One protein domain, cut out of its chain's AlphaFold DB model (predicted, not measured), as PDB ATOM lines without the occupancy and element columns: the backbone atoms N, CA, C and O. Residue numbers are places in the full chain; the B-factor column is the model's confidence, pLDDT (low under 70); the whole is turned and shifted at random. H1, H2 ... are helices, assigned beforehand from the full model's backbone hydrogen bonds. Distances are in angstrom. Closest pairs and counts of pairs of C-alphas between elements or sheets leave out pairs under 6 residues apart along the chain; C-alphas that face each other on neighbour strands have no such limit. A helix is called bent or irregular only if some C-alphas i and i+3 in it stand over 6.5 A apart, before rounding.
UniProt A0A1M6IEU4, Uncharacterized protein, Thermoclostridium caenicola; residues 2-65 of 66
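What this domain is: This is residues 2 to 65 of the 66 residues of an uncharacterized protein of Thermoclostridium caenicola (UniProt A0A1M6IEU4). A long bent helix, H2, folds back beside a long link that leads away from the short helix H1, and residues 32 to 37 of that link stick out at the far end. The printed part has 64 residues with two named helices, H1 then H2, and no named strand: all helix. It is elongated, spanning 43 by 23 by 15 A, and only just loose, close to extended, with a radius of gyration of the C-alphas of 15.6 A.

How they stand to each other: H2, residues 40 to 63, was assigned as one helix by its hydrogen bonds but is bent: C-alphas 49 and 52 are 7.0 A apart. Its arms, H2a, residues 40 to 49, and H2b, residues 52 to 63, stand at a steep tilt of 52 degrees. H1, residues 2 to 12, is apart from both arms. Every O i to N i+4 pair is within hydrogen-bond range in H1, H2a and H2b.

Where its parts are: H2a measures 14.2 A from C-alpha 40 at (54.132, -46.228, 25.749), H2b 16.7 A to C-alpha 63 at (40.878, -26.351, 3.582), and H1 15.6 A.

The domain as a whole: The farthest C-alphas, of Arg 11 and Ser 31, are 43.5 A apart. The link H1 to H2 is long, 27 residues. The printed part has no cut, and no printed residue is under 70 in pLDDT.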
ATOM      1  N   LEU A   2      28.731 -37.747  18.478       95.19
ATOM      2  CA  LEU A   2      29.437 -36.746  17.653       95.19
ATOM      3  C   LEU A   2      28.549 -36.066  16.599       95.19
ATOM      4  O   LEU A   2      28.601 -34.849  16.467       95.19
ATOM      5  N   GLU A   3      27.660 -36.815  15.942       96.50
ATOM      6  CA  GLU A   3      26.710 -36.234  14.981       96.50
ATOM      7  C   GLU A   3      25.782 -35.181  15.596       96.50
ATOM      8  O   GLU A   3      25.479 -34.173  14.967       96.50
ATOM      9  N   GLY A   4      25.375 -35.360  16.857       97.50
ATOM     10  CA  GLY A   4      24.556 -34.365  17.551       97.50
ATOM     11  C   GLY A   4      25.307 -33.048  17.753       97.50
ATOM     12  O   GLY A   4      24.740 -31.976  17.545       97.50
ATOM     13  N   TYR A   5      26.598 -33.124  18.095       96.94
ATOM     14  CA  TYR A   5      27.455 -31.941  18.190       96.94
ATOM     15  C   TYR A   5      27.669 -31.285  16.829       96.94
ATOM     16  O   TYR A   5      27.561 -30.066  16.735       96.94
ATOM     17  N   LYS A   6      27.906 -32.076  15.775       97.50
ATOM     18  CA  LYS A   6      28.048 -31.555  14.412       97.50
ATOM     19  C   LYS A   6      26.800 -30.796  13.973       97.50
ATOM     20  O   LYS A   6      26.924 -29.639  13.600       97.50
ATOM     21  N   VAL A   7      25.610 -31.388  14.099       97.81
ATOM     22  CA  VAL A   7      24.342 -30.726  13.732       97.81
ATOM     23  C   VAL A   7      24.155 -29.405  14.483       97.81
ATOM     24  O   VAL A   7      23.713 -28.415  13.902       97.81
ATOM     25  N   MET A   8      24.493 -29.372  15.773       98.06
ATOM     26  CA  MET A   8      24.406 -28.151  16.573       98.06
ATOM     27  C   MET A   8      25.385 -27.077  16.069       98.06
ATOM     28  O   MET A   8      24.964 -25.948  15.816       98.06
ATOM     29  N   LEU A   9      26.657 -27.421  15.859       97.19
ATOM     30  CA  LEU A   9      27.678 -26.482  15.379       97.19
ATOM     31  C   LEU A   9      27.395 -25.991  13.953       97.19
ATOM     32  O   LEU A   9      27.514 -24.798  13.694       97.19
ATOM     33  N   GLU A  10      26.920 -26.860  13.059       96.62
ATOM     34  CA  GLU A  10      26.514 -26.467  11.701       96.62
ATOM     35  C   GLU A  10      25.393 -25.438  11.700       96.62
ATOM     36  O   GLU A  10      25.374 -24.540  10.858       96.62
ATOM     37  N   ARG A  11      24.466 -25.546  12.652       97.62
ATOM     38  CA  ARG A  11      23.322 -24.642  12.742       97.62
ATOM     39  C   ARG A  11      23.674 -23.279  13.332       97.62
ATOM     40  O   ARG A  11      23.065 -22.290  12.934       97.62
ATOM     41  N   PHE A  12      24.578 -23.233  14.310       98.00
ATOM     42  CA  PHE A  12      24.815 -22.025  15.115       98.00
ATOM     43  C   PHE A  12      26.190 -21.379  14.916       98.00
ATOM     44  O   PHE A  12      26.345 -20.211  15.258       98.00
ATOM     45  N   VAL A  13      27.173 -22.110  14.390       95.75
ATOM     46  CA  VAL A  13      28.557 -21.640  14.221       95.75
ATOM     47  C   VAL A  13      28.930 -21.569  12.743       95.75
ATOM     48  O   VAL A  13      29.359 -20.517  12.279       95.75
ATOM     49  N   GLY A  14      28.740 -22.655  11.992       94.94
ATOM     50  CA  GLY A  14      29.079 -22.714  10.569       94.94
ATOM     51  C   GLY A  14      29.474 -24.117  10.103       94.94
ATOM     52  O   GLY A  14      29.374 -25.072  10.880       94.94
ATOM     53  N   PRO A  15      29.921 -24.266   8.840       95.75
ATOM     54  CA  PRO A  15      30.332 -25.550   8.280       95.75
ATOM     55  C   PRO A  15      31.235 -26.330   9.243       95.75
ATOM     56  O   PRO A  15      32.221 -25.809   9.753       95.75
ATOM     57  N   THR A  16      30.866 -27.578   9.537       96.06
ATOM     58  CA  THR A  16      31.553 -28.399  10.543       96.06
ATOM     59  C   THR A  16      31.900 -29.764   9.951       96.06
ATOM     60  O   THR A  16      31.105 -30.382   9.238       96.06
ATOM     61  N   ARG A  17      33.096 -30.267  10.265       96.31
ATOM     62  CA  ARG A  17      33.556 -31.624   9.929       96.31
ATOM     63  C   ARG A  17      33.911 -32.377  11.208       96.31
ATOM     64  O   ARG A  17      34.332 -31.773  12.191       96.31
ATOM     65  N   ILE A  18      33.730 -33.696  11.195       95.81
ATOM     66  CA  ILE A  18      34.153 -34.587  12.283       95.81
ATOM     67  C   ILE A  18      35.414 -35.317  11.824       95.81
ATOM     68  O   ILE A  18      35.405 -35.950  10.775       95.81
ATOM     69  N   MET A  19      36.459 -35.288  12.649       95.50
ATOM     70  CA  MET A  19      37.649 -36.125  12.503       95.50
ATOM     71  C   MET A  19      37.989 -36.746  13.860       95.50
ATOM     72  O   MET A  19      37.888 -36.082  14.891       95.50
ATOM     73  N   ILE A  20      38.397 -38.017  13.875       94.00
ATOM     74  CA  ILE A  20      38.781 -38.727  15.103       94.00
ATOM     75  C   ILE A  20      40.266 -39.092  15.041       94.00
ATOM     76  O   ILE A  20      40.713 -39.789  14.130       94.00
ATOM     77  N   CYS A  21      41.017 -38.672  16.060       93.19
ATOM     78  CA  CYS A  21      42.421 -39.027  16.263       93.19
ATOM     79  C   CYS A  21      42.650 -39.444  17.726       93.19
ATOM     80  O   CYS A  21      43.101 -38.659  18.554       93.19
ATOM     81  N   GLY A  22      42.274 -40.682  18.062       89.88
ATOM     82  CA  GLY A  22      42.305 -41.168  19.450       89.88
ATOM     83  C   GLY A  22      43.586 -41.906  19.851       89.88
ATOM     84  O   GLY A  22      44.020 -41.822  20.999       89.88
ATOM     85  N   ASN A  23      44.211 -42.641  18.925       91.69
ATOM     86  CA  ASN A  23      45.389 -43.447  19.233       91.69
ATOM     87  C   ASN A  23      46.682 -42.749  18.798       91.69
ATOM     88  O   ASN A  23      47.235 -43.030  17.742       91.69
ATOM     89  N   THR A  24      47.127 -41.821  19.638       94.25
ATOM     90  CA  THR A  24      48.375 -41.055  19.510       94.25
ATOM     91  C   THR A  24      49.006 -40.868  20.902       94.25
ATOM     92  O   THR A  24      48.498 -41.451  21.868       94.25
ATOM     93  N   LEU A  25      50.070 -40.066  21.029       95.25
ATOM     94  CA  LEU A  25      50.699 -39.698  22.306       95.25
ATOM     95  C   LEU A  25      49.842 -38.684  23.085       95.25
ATOM     96  O   LEU A  25      49.351 -37.710  22.524       95.25
ATOM     97  N   GLN A  26      49.652 -38.923  24.384       93.38
ATOM     98  CA  GLN A  26      48.959 -38.022  25.320       93.38
ATOM     99  C   GLN A  26      49.944 -37.138  26.101       93.38
ATOM    100  O   GLN A  26      49.586 -36.040  26.514       93.38
ATOM    101  N   VAL A  27      51.161 -37.638  26.327       94.50
ATOM    102  CA  VAL A  27      52.269 -36.968  27.018       94.50
ATOM    103  C   VAL A  27      53.583 -37.381  26.358       94.50
ATOM    104  O   VAL A  27      53.658 -38.459  25.763       94.50
ATOM    105  N   ASP A  28      54.616 -36.556  26.497       92.88
ATOM    106  CA  ASP A  28      55.931 -36.835  25.903       92.88
ATOM    107  C   ASP A  28      56.668 -37.973  26.620       92.88
ATOM    108  O   ASP A  28      57.381 -38.757  25.997       92.88
ATOM    109  N   ASP A  29      56.477 -38.082  27.938       94.94
ATOM    110  CA  ASP A  29      57.128 -39.084  28.776       94.94
ATOM    111  C   ASP A  29      56.121 -39.749  29.719       94.94
ATOM    112  O   ASP A  29      55.714 -39.193  30.743       94.94
ATOM    113  N   TYR A  30      55.733 -40.973  29.363       95.25
ATOM    114  CA  TYR A  30      54.803 -41.789  30.141       95.25
ATOM    115  C   TYR A  30      55.420 -42.329  31.431       95.25
ATOM    116  O   TYR A  30      54.667 -42.666  32.338       95.25
ATOM    117  N   SER A  31      56.751 -42.389  31.564       94.94
ATOM    118  CA  SER A  31      57.398 -42.910  32.782       94.94
ATOM    119  C   SER A  31      57.116 -42.044  34.014       94.94
ATOM    120  O   SER A  31      57.174 -42.514  35.149       94.94
ATOM    121  N   ARG A  32      56.736 -40.782  33.787       97.06
ATOM    122  CA  ARG A  32      56.331 -39.826  34.821       97.06
ATOM    123  C   ARG A  32      54.945 -40.112  35.405       97.06
ATOM    124  O   ARG A  32      54.568 -39.478  36.388       97.06
ATOM    125  N   TYR A  33      54.185 -41.032  34.811       95.50
ATOM    126  CA  TYR A  33      52.801 -41.317  35.170       95.50
ATOM    127  C   TYR A  33      52.591 -42.817  35.390       95.50
ATOM    128  O   TYR A  33      53.039 -43.647  34.608       95.50
ATOM    129  N   ASN A  34      51.821 -43.187  36.416       95.19
ATOM    130  CA  ASN A  34      51.424 -44.581  36.643       95.19
ATOM    131  C   ASN A  34      50.209 -44.974  35.773       95.19
ATOM    132  O   ASN A  34      49.175 -45.419  36.274       95.19
ATOM    133  N   TRP A  35      50.287 -44.718  34.465       94.88
ATOM    134  CA  TRP A  35      49.206 -44.982  33.511       94.88
ATOM    135  C   TRP A  35      49.329 -46.380  32.916       94.88
ATOM    136  O   TRP A  35      49.736 -46.562  31.772       94.88
ATOM    137  N   THR A  36      48.916 -47.375  33.692       93.88
ATOM    138  CA  THR A  36      49.007 -48.797  33.320       93.88
ATOM    139  C   THR A  36      48.100 -49.205  32.158       93.88
ATOM    140  O   THR A  36      48.272 -50.279  31.593       93.88
ATOM    141  N   VAL A  37      47.139 -48.358  31.779       94.62
ATOM    142  CA  VAL A  37      46.243 -48.596  30.636       94.62
ATOM    143  C   VAL A  37      46.936 -48.410  29.282       94.62
ATOM    144  O   VAL A  37      46.431 -48.874  28.263       94.62
ATOM    145  N   PHE A  38      48.078 -47.718  29.247       94.69
ATOM    146  CA  PHE A  38      48.799 -47.439  28.013       94.69
ATOM    147  C   PHE A  38      50.093 -48.238  27.937       94.69
ATOM    148  O   PHE A  38      50.838 -48.324  28.906       94.69
ATOM    149  N   ASP A  39      50.381 -48.748  26.741       95.69
ATOM    150  CA  ASP A  39      51.715 -49.187  26.349       95.69
ATOM    151  C   ASP A  39      52.429 -48.004  25.666       95.69
ATOM    152  O   ASP A  39      52.049 -47.631  24.547       95.69
ATOM    153  N   PRO A  40      53.442 -47.388  26.307       95.56
ATOM    154  CA  PRO A  40      54.132 -46.228  25.749       95.56
ATOM    155  C   PRO A  40      54.873 -46.529  24.442       95.56
ATOM    156  O   PRO A  40      54.903 -45.680  23.550       95.56
ATOM    157  N   ALA A  41      55.453 -47.724  24.305       95.44
ATOM    158  CA  ALA A  41      56.213 -48.100  23.117       95.44
ATOM    159  C   ALA A  41      55.274 -48.272  21.918       95.44
ATOM    160  O   ALA A  41      55.499 -47.683  20.858       95.44
ATOM    161  N   GLN A  42      54.164 -48.988  22.112       95.81
ATOM    162  CA  GLN A  42      53.144 -49.145  21.077       95.81
ATOM    163  C   GLN A  42      52.480 -47.809  20.716       95.81
ATOM    164  O   GLN A  42      52.208 -47.544  19.542       95.81
ATOM    165  N   LYS A  43      52.218 -46.945  21.704       95.94
ATOM    166  CA  LYS A  43      51.680 -45.591  21.490       95.94
ATOM    167  C   LYS A  43      52.610 -44.739  20.636       95.94
ATOM    168  O   LYS A  43      52.137 -44.110  19.691       95.94
ATOM    169  N   LYS A  44      53.910 -44.756  20.934       96.38
ATOM    170  CA  LYS A  44      54.926 -44.031  20.167       96.38
ATOM    171  C   LYS A  44      55.027 -44.544  18.733       96.38
ATOM    172  O   LYS A  44      54.926 -43.742  17.813       96.38
ATOM    173  N   ALA A  45      55.103 -45.860  18.539       96.44
ATOM    174  CA  ALA A  45      55.135 -46.452  17.202       96.44
ATOM    175  C   ALA A  45      53.888 -46.085  16.372       96.44
ATOM    176  O   ALA A  45      53.992 -45.711  15.206       96.44
ATOM    177  N   ASN A  46      52.699 -46.123  16.987       96.12
ATOM    178  CA  ASN A  46      51.459 -45.711  16.325       96.12
ATOM    179  C   ASN A  46      51.448 -44.218  15.984       96.12
ATOM    180  O   ASN A  46      50.980 -43.846  14.913       96.12
ATOM    181  N   HIS A  47      51.946 -43.366  16.883       96.75
ATOM    182  CA  HIS A  47      52.064 -41.934  16.630       96.75
ATOM    183  C   HIS A  47      52.964 -41.672  15.423       96.75
ATOM    184  O   HIS A  47      52.527 -41.030  14.476       96.75
ATOM    185  N   GLU A  48      54.174 -42.225  15.413       97.38
ATOM    186  CA  GLU A  48      55.142 -42.024  14.330       97.38
ATOM    187  C   GLU A  48      54.601 -42.491  12.969       97.38
ATOM    188  O   GLU A  48      54.829 -41.825  11.962       97.38
ATOM    189  N   ALA A  49      53.838 -43.590  12.935       96.50
ATOM    190  CA  ALA A  49      53.292 -44.134  11.693       96.50
ATOM    191  C   ALA A  49      51.981 -43.467  11.230       96.50
ATOM    192  O   ALA A  49      51.806 -43.215  10.040       96.50
ATOM    193  N   ALA A  50      51.032 -43.215  12.139       95.88
ATOM    194  CA  ALA A  50      49.660 -42.837  11.781       95.88
ATOM    195  C   ALA A  50      49.331 -41.359  12.028       95.88
ATOM    196  O   ALA A  50      48.450 -40.813  11.362       95.88
ATOM    197  N   PHE A  51      50.002 -40.694  12.974       96.12
ATOM    198  CA  PHE A  51      49.701 -39.299  13.300       96.12
ATOM    199  C   PHE A  51      49.990 -38.331  12.142       96.12
ATOM    200  O   PHE A  51      49.131 -37.485  11.895       96.12
ATOM    201  N   PRO A  52      51.088 -38.467  11.365       97.06
ATOM    202  CA  PRO A  52      51.315 -37.617  10.194       97.06
ATOM    203  C   PRO A  52      50.165 -37.674   9.179       97.06
ATOM    204  O   PRO A  52      49.690 -36.637   8.730       97.06
ATOM    205  N   LEU A  53      49.627 -38.868   8.913       97.12
ATOM    206  CA  LEU A  53      48.485 -39.048   8.009       97.12
ATOM    207  C   LEU A  53      47.220 -38.355   8.543       97.12
ATOM    208  O   LEU A  53      46.440 -37.791   7.781       97.12
ATOM    209  N   LYS A  54      47.023 -38.356   9.868       97.12
ATOM    210  CA  LYS A  54      45.925 -37.618  10.512       97.12
ATOM    211  C   LYS A  54      46.107 -36.104  10.450       97.12
ATOM    212  O   LYS A  54      45.106 -35.397  10.386       97.12
ATOM    213  N   LEU A  55      47.342 -35.602  10.457       96.56
ATOM    214  CA  LEU A  55      47.614 -34.178  10.240       96.56
ATOM    215  C   LEU A  55      47.273 -33.763   8.806       96.56
ATOM    216  O   LEU A  55      46.651 -32.720   8.613       96.56
ATOM    217  N   GLU A  56      47.617 -34.591   7.819       97.94
ATOM    218  CA  GLU A  56      47.240 -34.368   6.416       97.94
ATOM    219  C   GLU A  56      45.715 -34.374   6.233       97.94
ATOM    220  O   GLU A  56      45.166 -33.459   5.618       97.94
ATOM    221  N   GLU A  57      45.015 -35.348   6.829       97.56
ATOM    222  CA  GLU A  57      43.543 -35.411   6.842       97.56
ATOM    223  C   GLU A  57      42.931 -34.153   7.478       97.56
ATOM    224  O   GLU A  57      42.027 -33.543   6.902       97.56
ATOM    225  N   ALA A  58      43.447 -33.718   8.634       96.75
ATOM    226  CA  ALA A  58      42.975 -32.513   9.316       96.75
ATOM    227  C   ALA A  58      43.174 -31.253   8.466       96.75
ATOM    228  O   ALA A  58      42.285 -30.402   8.406       96.75
ATOM    229  N   PHE A  59      44.326 -31.139   7.801       97.19
ATOM    230  CA  PHE A  59      44.627 -30.020   6.915       97.19
ATOM    231  C   PHE A  59      43.671 -29.982   5.720       97.19
ATOM    232  O   PHE A  59      43.087 -28.934   5.440       97.19
ATOM    233  N   ALA A  60      43.461 -31.121   5.053       97.31
ATOM    234  CA  ALA A  60      42.551 -31.224   3.915       97.31
ATOM    235  C   ALA A  60      41.109 -30.860   4.304       97.31
ATOM    236  O   ALA A  60      40.488 -30.029   3.645       97.31
ATOM    237  N   LEU A  61      40.610 -31.398   5.423       96.75
ATOM    238  CA  LEU A  61      39.284 -31.054   5.946       96.75
ATOM    239  C   LEU A  61      39.168 -29.567   6.290       96.75
ATOM    240  O   LEU A  61      38.132 -28.962   6.031       96.75
ATOM    241  N   GLY A  62      40.213 -28.969   6.869       95.38
ATOM    242  CA  GLY A  62      40.244 -27.540   7.178       95.38
ATOM    243  C   GLY A  62      40.201 -26.661   5.927       95.38
ATOM    244  O   GLY A  62      39.512 -25.645   5.924       95.38
ATOM    245  N   ALA A  63      40.879 -27.071   4.854       95.69
ATOM    246  CA  ALA A  63      40.878 -26.351   3.582       95.69
ATOM    247  C   ALA A  63      39.495 -26.327   2.902       95.69
ATOM    248  O   ALA A  63      39.195 -25.376   2.187       95.69
ATOM    249  N   GLU A  64      38.638 -27.324   3.145       94.06
ATOM    250  CA  GLU A  64      37.248 -27.353   2.650       94.06
ATOM    251  C   GLU A  64      36.288 -26.423   3.413       94.06
ATOM    252  O   GLU A  64      35.140 -26.254   2.999       94.06
ATOM    253  N   LEU A  65      36.704 -25.888   4.564       92.19
ATOM    254  CA  LEU A  65      35.857 -25.082   5.451       92.19
ATOM    255  C   LEU A  65      36.000 -23.567   5.226       92.19
ATOM    256  O   LEU A  65      35.379 -22.798   5.963       92.19
TER     257      LEU A  65